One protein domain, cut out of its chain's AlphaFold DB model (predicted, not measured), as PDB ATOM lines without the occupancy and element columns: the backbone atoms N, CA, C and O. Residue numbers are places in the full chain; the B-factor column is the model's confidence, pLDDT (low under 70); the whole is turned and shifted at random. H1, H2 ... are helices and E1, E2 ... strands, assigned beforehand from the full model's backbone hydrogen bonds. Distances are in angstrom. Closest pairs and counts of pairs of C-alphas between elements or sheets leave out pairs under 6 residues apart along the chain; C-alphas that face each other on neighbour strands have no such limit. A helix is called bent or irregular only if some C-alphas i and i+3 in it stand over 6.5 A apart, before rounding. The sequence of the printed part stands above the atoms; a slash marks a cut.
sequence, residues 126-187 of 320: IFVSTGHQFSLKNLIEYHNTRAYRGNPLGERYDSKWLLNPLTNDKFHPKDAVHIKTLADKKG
ATOM      1  N   ILE A 126     -21.887  28.927 -25.569       97.25
ATOM      2  CA  ILE A 126     -22.920  29.907 -25.892       97.25
ATOM      3  C   ILE A 126     -22.307  31.087 -26.620       97.25
ATOM      4  O   ILE A 126     -21.141  31.420 -26.425       97.25
ATOM      5  N   PHE A 127     -23.123  31.727 -27.446       97.25
ATOM      6  CA  PHE A 127     -22.740  32.894 -28.221       97.25
ATOM      7  C   PHE A 127     -23.640  34.051 -27.833       97.25
ATOM      8  O   PHE A 127     -24.823  33.851 -27.566       97.25
ATOM      9  N   VAL A 128     -23.079  35.252 -27.803       96.62
ATOM     10  CA  VAL A 128     -23.810  36.469 -27.433       96.62
ATOM     11  C   VAL A 128     -23.696  37.530 -28.519       96.62
ATOM     12  O   VAL A 128     -22.789  37.498 -29.355       96.62
ATOM     13  N   SER A 129     -24.609  38.500 -28.497       95.31
ATOM     14  CA  SER A 129     -24.734  39.512 -29.552       95.31
ATOM     15  C   SER A 129     -23.499  40.408 -29.711       95.31
ATOM     16  O   SER A 129     -23.271  40.962 -30.784       95.31
ATOM     17  N   THR A 130     -22.633  40.485 -28.695       93.88
ATOM     18  CA  THR A 130     -21.344  41.189 -28.781       93.88
ATOM     19  C   THR A 130     -20.312  40.480 -29.667       93.88
ATOM     20  O   THR A 130     -19.264  41.058 -29.935       93.88
ATOM     21  N   GLY A 131     -20.576  39.250 -30.126       95.19
ATOM     22  CA  GLY A 131     -19.657  38.458 -30.952       95.19
ATOM     23  C   GLY A 131     -18.778  37.482 -30.167       95.19
ATOM     24  O   GLY A 131     -18.040  36.705 -30.776       95.19
ATOM     25  N   HIS A 132     -18.849  37.511 -28.838       96.12
ATOM     26  CA  HIS A 132     -18.082  36.630 -27.962       96.12
ATOM     27  C   HIS A 132     -18.763  35.272 -27.769       96.12
ATOM     28  O   HIS A 132     -19.978  35.128 -27.954       96.12
ATOM     29  N   GLN A 133     -17.965  34.296 -27.344       97.00
ATOM     30  CA  GLN A 133     -18.432  33.006 -26.844       97.00
ATOM     31  C   GLN A 133     -18.033  32.797 -25.380       97.00
ATOM     32  O   GLN A 133     -16.993  33.287 -24.944       97.00
ATOM     33  N   PHE A 134     -18.854  32.060 -24.637       97.88
ATOM     34  CA  PHE A 134     -18.626  31.729 -23.228       97.88
ATOM     35  C   PHE A 134     -18.958  30.260 -22.966       97.88
ATOM     36  O   PHE A 134     -19.799  29.680 -23.662       97.88
ATOM     37  N   SER A 135     -18.353  29.685 -21.927       98.00
ATOM     38  CA  SER A 135     -18.920  28.508 -21.262       98.00
ATOM     39  C   SER A 135     -20.173  28.941 -20.499       98.00
ATOM     40  O   SER A 135     -20.117  29.843 -19.659       98.00
ATOM     41  N   LEU A 136     -21.323  28.324 -20.787       97.75
ATOM     42  CA  LEU A 136     -22.559  28.631 -20.068       97.75
ATOM     43  C   LEU A 136     -22.413  28.309 -18.585       97.75
ATOM     44  O   LEU A 136     -22.804  29.124 -17.752       97.75
ATOM     45  N   LYS A 137     -21.835  27.151 -18.253       96.94
ATOM     46  CA  LYS A 137     -21.627  26.750 -16.862       96.94
ATOM     47  C   LYS A 137     -20.775  27.776 -16.114       96.94
ATOM     48  O   LYS A 137     -21.221  28.271 -15.080       96.94
ATOM     49  N   ASN A 138     -19.617  28.144 -16.662       97.19
ATOM     50  CA  ASN A 138     -18.714  29.100 -16.024       97.19
ATOM     51  C   ASN A 138     -19.347  30.490 -15.920       97.19
ATOM     52  O   ASN A 138     -19.173  31.171 -14.914       97.19
ATOM     53  N   LEU A 139     -20.130  30.907 -16.922       97.19
ATOM     54  CA  LEU A 139     -20.834  32.187 -16.879       97.19
ATOM     55  C   LEU A 139     -21.883  32.237 -15.763       97.19
ATOM     56  O   LEU A 139     -21.992  33.249 -15.065       97.19
ATOM     57  N   ILE A 140     -22.651  31.160 -15.580       96.25
ATOM     58  CA  ILE A 140     -23.637  31.087 -14.495       96.25
ATOM     59  C   ILE A 140     -22.946  30.974 -13.133       96.25
ATOM     60  O   ILE A 140     -23.368  31.640 -12.186       96.25
ATOM     61  N   GLU A 141     -21.865  30.203 -13.033       95.06
ATOM     62  CA  GLU A 141     -21.058  30.110 -11.814       95.06
ATOM     63  C   GLU A 141     -20.484  31.476 -11.420       95.06
ATOM     64  O   GLU A 141     -20.672  31.912 -10.284       95.06
ATOM     65  N   TYR A 142     -19.899  32.207 -12.370       94.56
ATOM     66  CA  TYR A 142     -19.433  33.579 -12.170       94.56
ATOM     67  C   TYR A 142     -20.555  34.496 -11.664       94.56
ATOM     68  O   TYR A 142     -20.382  35.232 -10.692       94.56
ATOM     69  N   HIS A 143     -21.740  34.438 -12.278       93.62
ATOM     70  CA  HIS A 143     -22.893  35.236 -11.847       93.62
ATOM     71  C   HIS A 143     -23.371  34.895 -10.429       93.62
ATOM     72  O   HIS A 143     -23.770  35.790  -9.681       93.62
ATOM     73  N   ASN A 144     -23.352  33.623 -10.041       92.44
ATOM     74  CA  ASN A 144     -23.824  33.183  -8.727       92.44
ATOM     75  C   ASN A 144     -22.799  33.437  -7.609       92.44
ATOM     76  O   ASN A 144     -23.201  33.646  -6.468       92.44
ATOM     77  N   THR A 145     -21.501  33.464  -7.923       90.31
ATOM     78  CA  THR A 145     -20.422  33.509  -6.915       90.31
ATOM     79  C   THR A 145     -19.729  34.864  -6.771       90.31
ATOM     80  O   THR A 145     -19.032  35.085  -5.782       90.31
ATOM     81  N   ARG A 146     -19.898  35.787  -7.724       87.50
ATOM     82  CA  ARG A 146     -19.258  37.112  -7.658       87.50
ATOM     83  C   ARG A 146     -19.706  37.937  -6.445       87.50
ATOM     84  O   ARG A 146     -20.740  37.682  -5.833       87.50
ATOM     85  N   ALA A 147     -18.946  38.988  -6.137       81.56
ATOM     86  CA  ALA A 147     -19.205  39.858  -4.993       81.56
ATOM     87  C   ALA A 147     -20.671  40.323  -4.911       81.56
ATOM     88  O   ALA A 147     -21.307  40.651  -5.916       81.56
ATOM     89  N   TYR A 148     -21.186  40.375  -3.679       81.12
ATOM     90  CA  TYR A 148     -22.570  40.736  -3.361       81.12
ATOM     91  C   TYR A 148     -23.634  39.752  -3.873       81.12
ATOM     92  O   TYR A 148     -24.806  40.112  -3.885       81.12
ATOM     93  N   ARG A 149     -23.255  38.521  -4.245       81.31
ATOM     94  CA  ARG A 149     -24.162  37.402  -4.557       81.31
ATOM     95  C   ARG A 149     -24.048  36.305  -3.497       81.31
ATOM     96  O   ARG A 149     -23.042  36.214  -2.804       81.31
ATOM     97  N   GLY A 150     -25.113  35.524  -3.306       68.12
ATOM     98  CA  GLY A 150     -25.116  34.357  -2.408       68.12
ATOM     99  C   GLY A 150     -25.302  34.627  -0.904       68.12
ATOM    100  O   GLY A 150     -25.489  33.678  -0.147       68.12
ATOM    101  N   ASN A 151     -25.318  35.886  -0.442       69.31
ATOM    102  CA  ASN A 151     -25.680  36.232   0.940       69.31
ATOM    103  C   ASN A 151     -27.074  36.888   0.989       69.31
ATOM    104  O   ASN A 151     -27.186  38.058   0.626       69.31
ATOM    105  N   PRO A 152     -28.127  36.211   1.485       65.44
ATOM    106  CA  PRO A 152     -29.482  36.768   1.554       65.44
ATOM    107  C   PRO A 152     -29.597  38.086   2.335       65.44
ATOM    108  O   PRO A 152     -30.509  38.866   2.082       65.44
ATOM    109  N   LEU A 153     -28.679  38.342   3.274       65.19
ATOM    110  CA  LEU A 153     -28.656  39.555   4.100       65.19
ATOM    111  C   LEU A 153     -27.794  40.679   3.500       65.19
ATOM    112  O   LEU A 153     -27.837  41.803   3.993       65.19
ATOM    113  N   GLY A 154     -27.013  40.387   2.454       71.12
ATOM    114  CA  GLY A 154     -26.071  41.324   1.831       71.12
ATOM    115  C   GLY A 154     -26.172  41.416   0.307       71.12
ATOM    116  O   GLY A 154     -25.372  42.124  -0.309       71.12
ATOM    117  N   GLU A 155     -27.118  40.705  -0.316       82.12
ATOM    118  CA  GLU A 155     -27.289  40.713  -1.765       82.12
ATOM    119  C   GLU A 155     -27.791  42.080  -2.228       82.12
ATOM    120  O   GLU A 155     -28.889  42.525  -1.879       82.12
ATOM    121  N   ARG A 156     -26.982  42.756  -3.046       83.25
ATOM    122  CA  ARG A 156     -27.346  44.069  -3.579       83.25
ATOM    123  C   ARG A 156     -28.297  43.922  -4.758       83.25
ATOM    124  O   ARG A 156     -28.240  42.964  -5.524       83.25
ATOM    125  N   TYR A 157     -29.178  44.896  -4.934       83.56
ATOM    126  CA  TYR A 157     -30.175  44.886  -6.004       83.56
ATOM    127  C   TYR A 157     -29.561  44.845  -7.414       83.56
ATOM    128  O   TYR A 157     -30.051  44.139  -8.295       83.56
ATOM    129  N   ASP A 158     -28.481  45.592  -7.629       82.50
ATOM    130  CA  ASP A 158     -27.722  45.645  -8.879       82.50
ATOM    131  C   ASP A 158     -26.938  44.354  -9.162       82.50
ATOM    132  O   ASP A 158     -26.762  43.988 -10.325       82.50
ATOM    133  N   SER A 159     -26.561  43.606  -8.124       86.00
ATOM    134  CA  SER A 159     -25.883  42.314  -8.272       86.00
ATOM    135  C   SER A 159     -26.734  41.272  -9.013       86.00
ATOM    136  O   SER A 159     -26.190  40.341  -9.597       86.00
ATOM    137  N   LYS A 160     -28.060  41.437  -9.079       89.75
ATOM    138  CA  LYS A 160     -28.984  40.476  -9.710       89.75
ATOM    139  C   LYS A 160     -28.992  40.506 -11.240       89.75
ATOM    140  O   LYS A 160     -29.575  39.622 -11.865       89.75
ATOM    141  N   TRP A 161     -28.366  41.501 -11.866       92.19
ATOM    142  CA  TRP A 161     -28.283  41.609 -13.327       92.19
ATOM    143  C   TRP A 161     -27.194  40.712 -13.896       92.19
ATOM    144  O   TRP A 161     -26.080  40.749 -13.403       92.19
ATOM    145  N   LEU A 162     -27.435  39.976 -14.980       93.00
ATOM    146  CA  LEU A 162     -26.339  39.254 -15.633       93.00
ATOM    147  C   LEU A 162     -25.308  40.254 -16.190       93.00
ATOM    148  O   LEU A 162     -25.683  41.165 -16.934       93.00
ATOM    149  N   LEU A 163     -24.028  40.086 -15.841       93.19
ATOM    150  CA  LEU A 163     -22.946  40.974 -16.295       93.19
ATOM    151  C   LEU A 163     -22.008  40.221 -17.228       93.19
ATOM    152  O   LEU A 163     -21.726  39.047 -16.987       93.19
ATOM    153  N   ASN A 164     -21.507  40.914 -18.245       93.44
ATOM    154  CA  ASN A 164     -20.455  40.428 -19.120       93.44
ATOM    155  C   ASN A 164     -19.119  40.438 -18.355       93.44
ATOM    156  O   ASN A 164     -18.659  41.520 -17.995       93.44
ATOM    157  N   PRO A 165     -18.467  39.283 -18.128       93.25
ATOM    158  CA  PRO A 165     -17.203  39.217 -17.391       93.25
ATOM    159  C   PRO A 165     -16.073  40.054 -18.008       93.25
ATOM    160  O   PRO A 165     -15.174  40.477 -17.294       93.25
ATOM    161  N   LEU A 166     -16.119  40.310 -19.322       91.81
ATOM    162  CA  LEU A 166     -15.086  41.074 -20.029       91.81
ATOM    163  C   LEU A 166     -15.190  42.586 -19.815       91.81
ATOM    164  O   LEU A 166     -14.171  43.268 -19.803       91.81
ATOM    165  N   THR A 167     -16.408  43.121 -19.706       90.06
ATOM    166  CA  THR A 167     -16.634  44.576 -19.619       90.06
ATOM    167  C   THR A 167     -17.170  45.014 -18.264       90.06
ATOM    168  O   THR A 167     -17.176  46.199 -17.959       90.06
ATOM    169  N   ASN A 168     -17.627  44.058 -17.451       89.25
ATOM    170  CA  ASN A 168     -18.383  44.275 -16.221       89.25
ATOM    171  C   ASN A 168     -19.706  45.050 -16.418       89.25
ATOM    172  O   ASN A 168     -20.342  45.461 -15.449       89.25
ATOM    173  N   ASP A 169     -20.163  45.202 -17.664       92.00
ATOM    174  CA  ASP A 169     -21.451  45.813 -17.981       92.00
ATOM    175  C   ASP A 169     -22.573  44.781 -17.985       92.00
ATOM    176  O   ASP A 169     -22.361  43.580 -18.170       92.00
ATOM    177  N   LYS A 170     -23.811  45.260 -17.850       93.69
ATOM    178  CA  LYS A 170     -24.994  44.416 -18.028       93.69
ATOM    179  C   LYS A 170     -25.018  43.843 -19.439       93.69
ATOM    180  O   LYS A 170     -24.831  44.569 -20.416       93.69
ATOM    181  N   PHE A 171     -25.333  42.556 -19.546       93.44
ATOM    182  CA  PHE A 171     -25.665  41.984 -20.845       93.44
ATOM    183  C   PHE A 171     -26.843  42.724 -21.472       93.44
ATOM    184  O   PHE A 171     -27.756  43.188 -20.778       93.44
ATOM    185  N   HIS A 172     -26.850  42.772 -22.804       91.81
ATOM    186  CA  HIS A 172     -28.011  43.247 -23.532       91.81
ATOM    187  C   HIS A 172     -29.249  42.430 -23.104       91.81
ATOM    188  O   HIS A 172     -29.148  41.214 -22.919       91.81
ATOM    189  N   PRO A 173     -30.440  43.037 -22.969       90.69
ATOM    190  CA  PRO A 173     -31.631  42.343 -22.471       90.69
ATOM    191  C   PRO A 173     -31.972  41.064 -23.244       90.69
ATOM    192  O   PRO A 173     -32.351  40.056 -22.649       90.69
ATOM    193  N   LYS A 174     -31.780  41.080 -24.570       91.44
ATOM    194  CA  LYS A 174     -31.970  39.891 -25.413       91.44
ATOM    195  C   LYS A 174     -30.922  38.801 -25.142       91.44
ATOM    196  O   LYS A 174     -31.292  37.632 -25.121       91.44
ATOM    197  N   ASP A 175     -29.667  39.161 -24.858       95.00
ATOM    198  CA  ASP A 175     -28.636  38.190 -24.455       95.00
ATOM    199  C   ASP A 175     -28.976  37.561 -23.103       95.00
ATOM    200  O   ASP A 175     -28.902  36.347 -22.957       95.00
ATOM    201  N   ALA A 176     -29.423  38.355 -22.124       94.25
ATOM    202  CA  ALA A 176     -29.824  37.822 -20.821       94.25
ATOM    203  C   ALA A 176     -30.973  36.800 -20.946       94.25
ATOM    204  O   ALA A 176     -30.922  35.733 -20.334       94.25
ATOM    205  N   VAL A 177     -31.983  37.087 -21.779       93.06
ATOM    206  CA  VAL A 177     -33.084  36.147 -22.069       93.06
ATOM    207  C   VAL A 177     -32.581  34.906 -22.813       93.06
ATOM    208  O   VAL A 177     -32.990  33.790 -22.484       93.06
ATOM    209  N   HIS A 178     -31.687  35.084 -23.788       94.44
ATOM    210  CA  HIS A 178     -31.065  33.991 -24.535       94.44
ATOM    211  C   HIS A 178     -30.307  33.034 -23.602       94.44
ATOM    212  O   HIS A 178     -30.583  31.832 -23.591       94.44
ATOM    213  N   ILE A 179     -29.433  33.577 -22.755       96.06
ATOM    214  CA  ILE A 179     -28.626  32.829 -21.785       96.06
ATOM    215  C   ILE A 179     -29.525  32.105 -20.783       96.06
ATOM    216  O   ILE A 179     -29.364  30.901 -20.578       96.06
ATOM    217  N   LYS A 180     -30.528  32.795 -20.224       95.06
ATOM    218  CA  LYS A 180     -31.501  32.184 -19.311       95.06
ATOM    219  C   LYS A 180     -32.225  31.007 -19.963       95.06
ATOM    220  O   LYS A 180     -32.312  29.937 -19.375       95.06
ATOM    221  N   THR A 181     -32.701  31.179 -21.195       94.44
ATOM    222  CA  THR A 181     -33.413  30.121 -21.928       94.44
ATOM    223  C   THR A 181     -32.530  28.891 -22.149       94.44
ATOM    224  O   THR A 181     -33.016  27.762 -22.091       94.44
ATOM    225  N   LEU A 182     -31.237  29.086 -22.419       95.44
ATOM    226  CA  LEU A 182     -30.290  27.983 -22.575       95.44
ATOM    227  C   LEU A 182     -29.973  27.298 -21.241       95.44
ATOM    228  O   LEU A 182     -29.941  26.070 -21.202       95.44
ATOM    229  N   ALA A 183     -29.805  28.060 -20.160       95.38
ATOM    230  CA  ALA A 183     -29.610  27.513 -18.819       95.38
ATOM    231  C   ALA A 183     -30.815  26.672 -18.375       95.38
ATOM    232  O   ALA A 183     -30.639  25.517 -17.987       95.38
ATOM    233  N   ASP A 184     -32.035  27.195 -18.553       94.56
ATOM    234  CA  ASP A 184     -33.285  26.496 -18.238       94.56
ATOM    235  C   ASP A 184     -33.384  25.163 -19.006       94.56
ATOM    236  O   ASP A 184     -33.712  24.127 -18.428       94.56
ATOM    237  N   LYS A 185     -33.029  25.150 -20.303       94.94
ATOM    238  CA  LYS A 185     -33.017  23.928 -21.133       94.94
ATOM    239  C   LYS A 185     -32.015  22.877 -20.654       94.94
ATOM    240  O   LYS A 185     -32.268  21.688 -20.838       94.94
ATOM    241  N   LYS A 186     -30.889  23.301 -20.077       94.50
ATOM    242  CA  LYS A 186     -29.855  22.407 -19.532       94.50
ATOM    243  C   LYS A 186     -30.053  22.091 -18.047       94.50
ATOM    244  O   LYS A 186     -29.250  21.359 -17.481       94.50
ATOM    245  N   GLY A 187     -31.095  22.633 -17.411       93.88
ATOM    246  CA  GLY A 187     -31.336  22.464 -15.978       93.88
ATOM    247  C   GLY A 187     -30.289  23.146 -15.089       93.88
ATOM    248  O   GLY A 187     -30.084  22.713 -13.958       93.88
TER     249      GLY A 187
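Overview. This is residues 126 to 187 of the 320 residues of an uncharacterized protein of Legionella londiniensis (UniProt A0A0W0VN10). Two helices set about square to each other make the frame of this domain, with H1 beginning near Ala 183 of H2 and heading away from it. A short strand-like loop, residues 126 to 135, folds back on itself ahead of H1, and the long link from H1 to H2 swings out past the end of H1 to a far turn around Leu 153 before it returns to the start of H2. The printed part has 62 residues, with one named strand and two named helices in the order E1, H1, H2; the class is mostly helix, though under half of the residues are in named elements. The whole is compact, with a radius of gyration of the C-alphas of 11.7 A, and the C-alphas span 34 by 26 by 18 A along their three main axes.

Arrangement. The longest helix is H2, residues 173 to 186. H1, residues 136 to 145, is close to H2 but not clearly touching, with 2 pairs of C-alphas within 8 A. The closest C-alphas of the two helices are those of Leu 136 and Ala 183, 7.2 A apart. Their lines stand at 75 degrees, about perpendicular, and their centres are 12.6 A apart. The strand E1, residues 133 to 135, is apart from H2. E1 and H1 meet only through their link. E1 pairs with no named strand, but its residues 133 to 134 pair with residues 126 to 127, antiparallel. In H1 and H2 every O i to N i+4 pair is within hydrogen-bond range.

Along the chain. H2 runs 20.2 A from C-alpha 173 at (-31.631, 42.343, -22.471) to C-alpha 186 at (-29.855, 22.407, -19.532). H1 runs 14.2 A from its first to its last C-alpha, beginning at C-alpha 136, (-22.559, 28.631, -20.068). E1 is three residues, Gln 133 to Ser 135, with C-alpha 133 at (-18.432, 33.006, -26.844). Neither helix is bent or irregular.

Size, cuts and confidence. The two C-alphas farthest apart are those of Gly 131 and Leu 153, 36.2 A. The C-alphas of Ile 126 and Gly 187, the first and last printed residues, are 15.0 A apart. The link from E1 to H1 is tight, with no residue between them. The link from H1 to H2 is long, the 27 residues 146 to 172, and its C-alphas lie 3 to 21 A from the mean of all C-alphas. The printed part has no cut. The mean pLDDT of the printed part is 90.5, and residues 150 to 153, within the long link, are under 70.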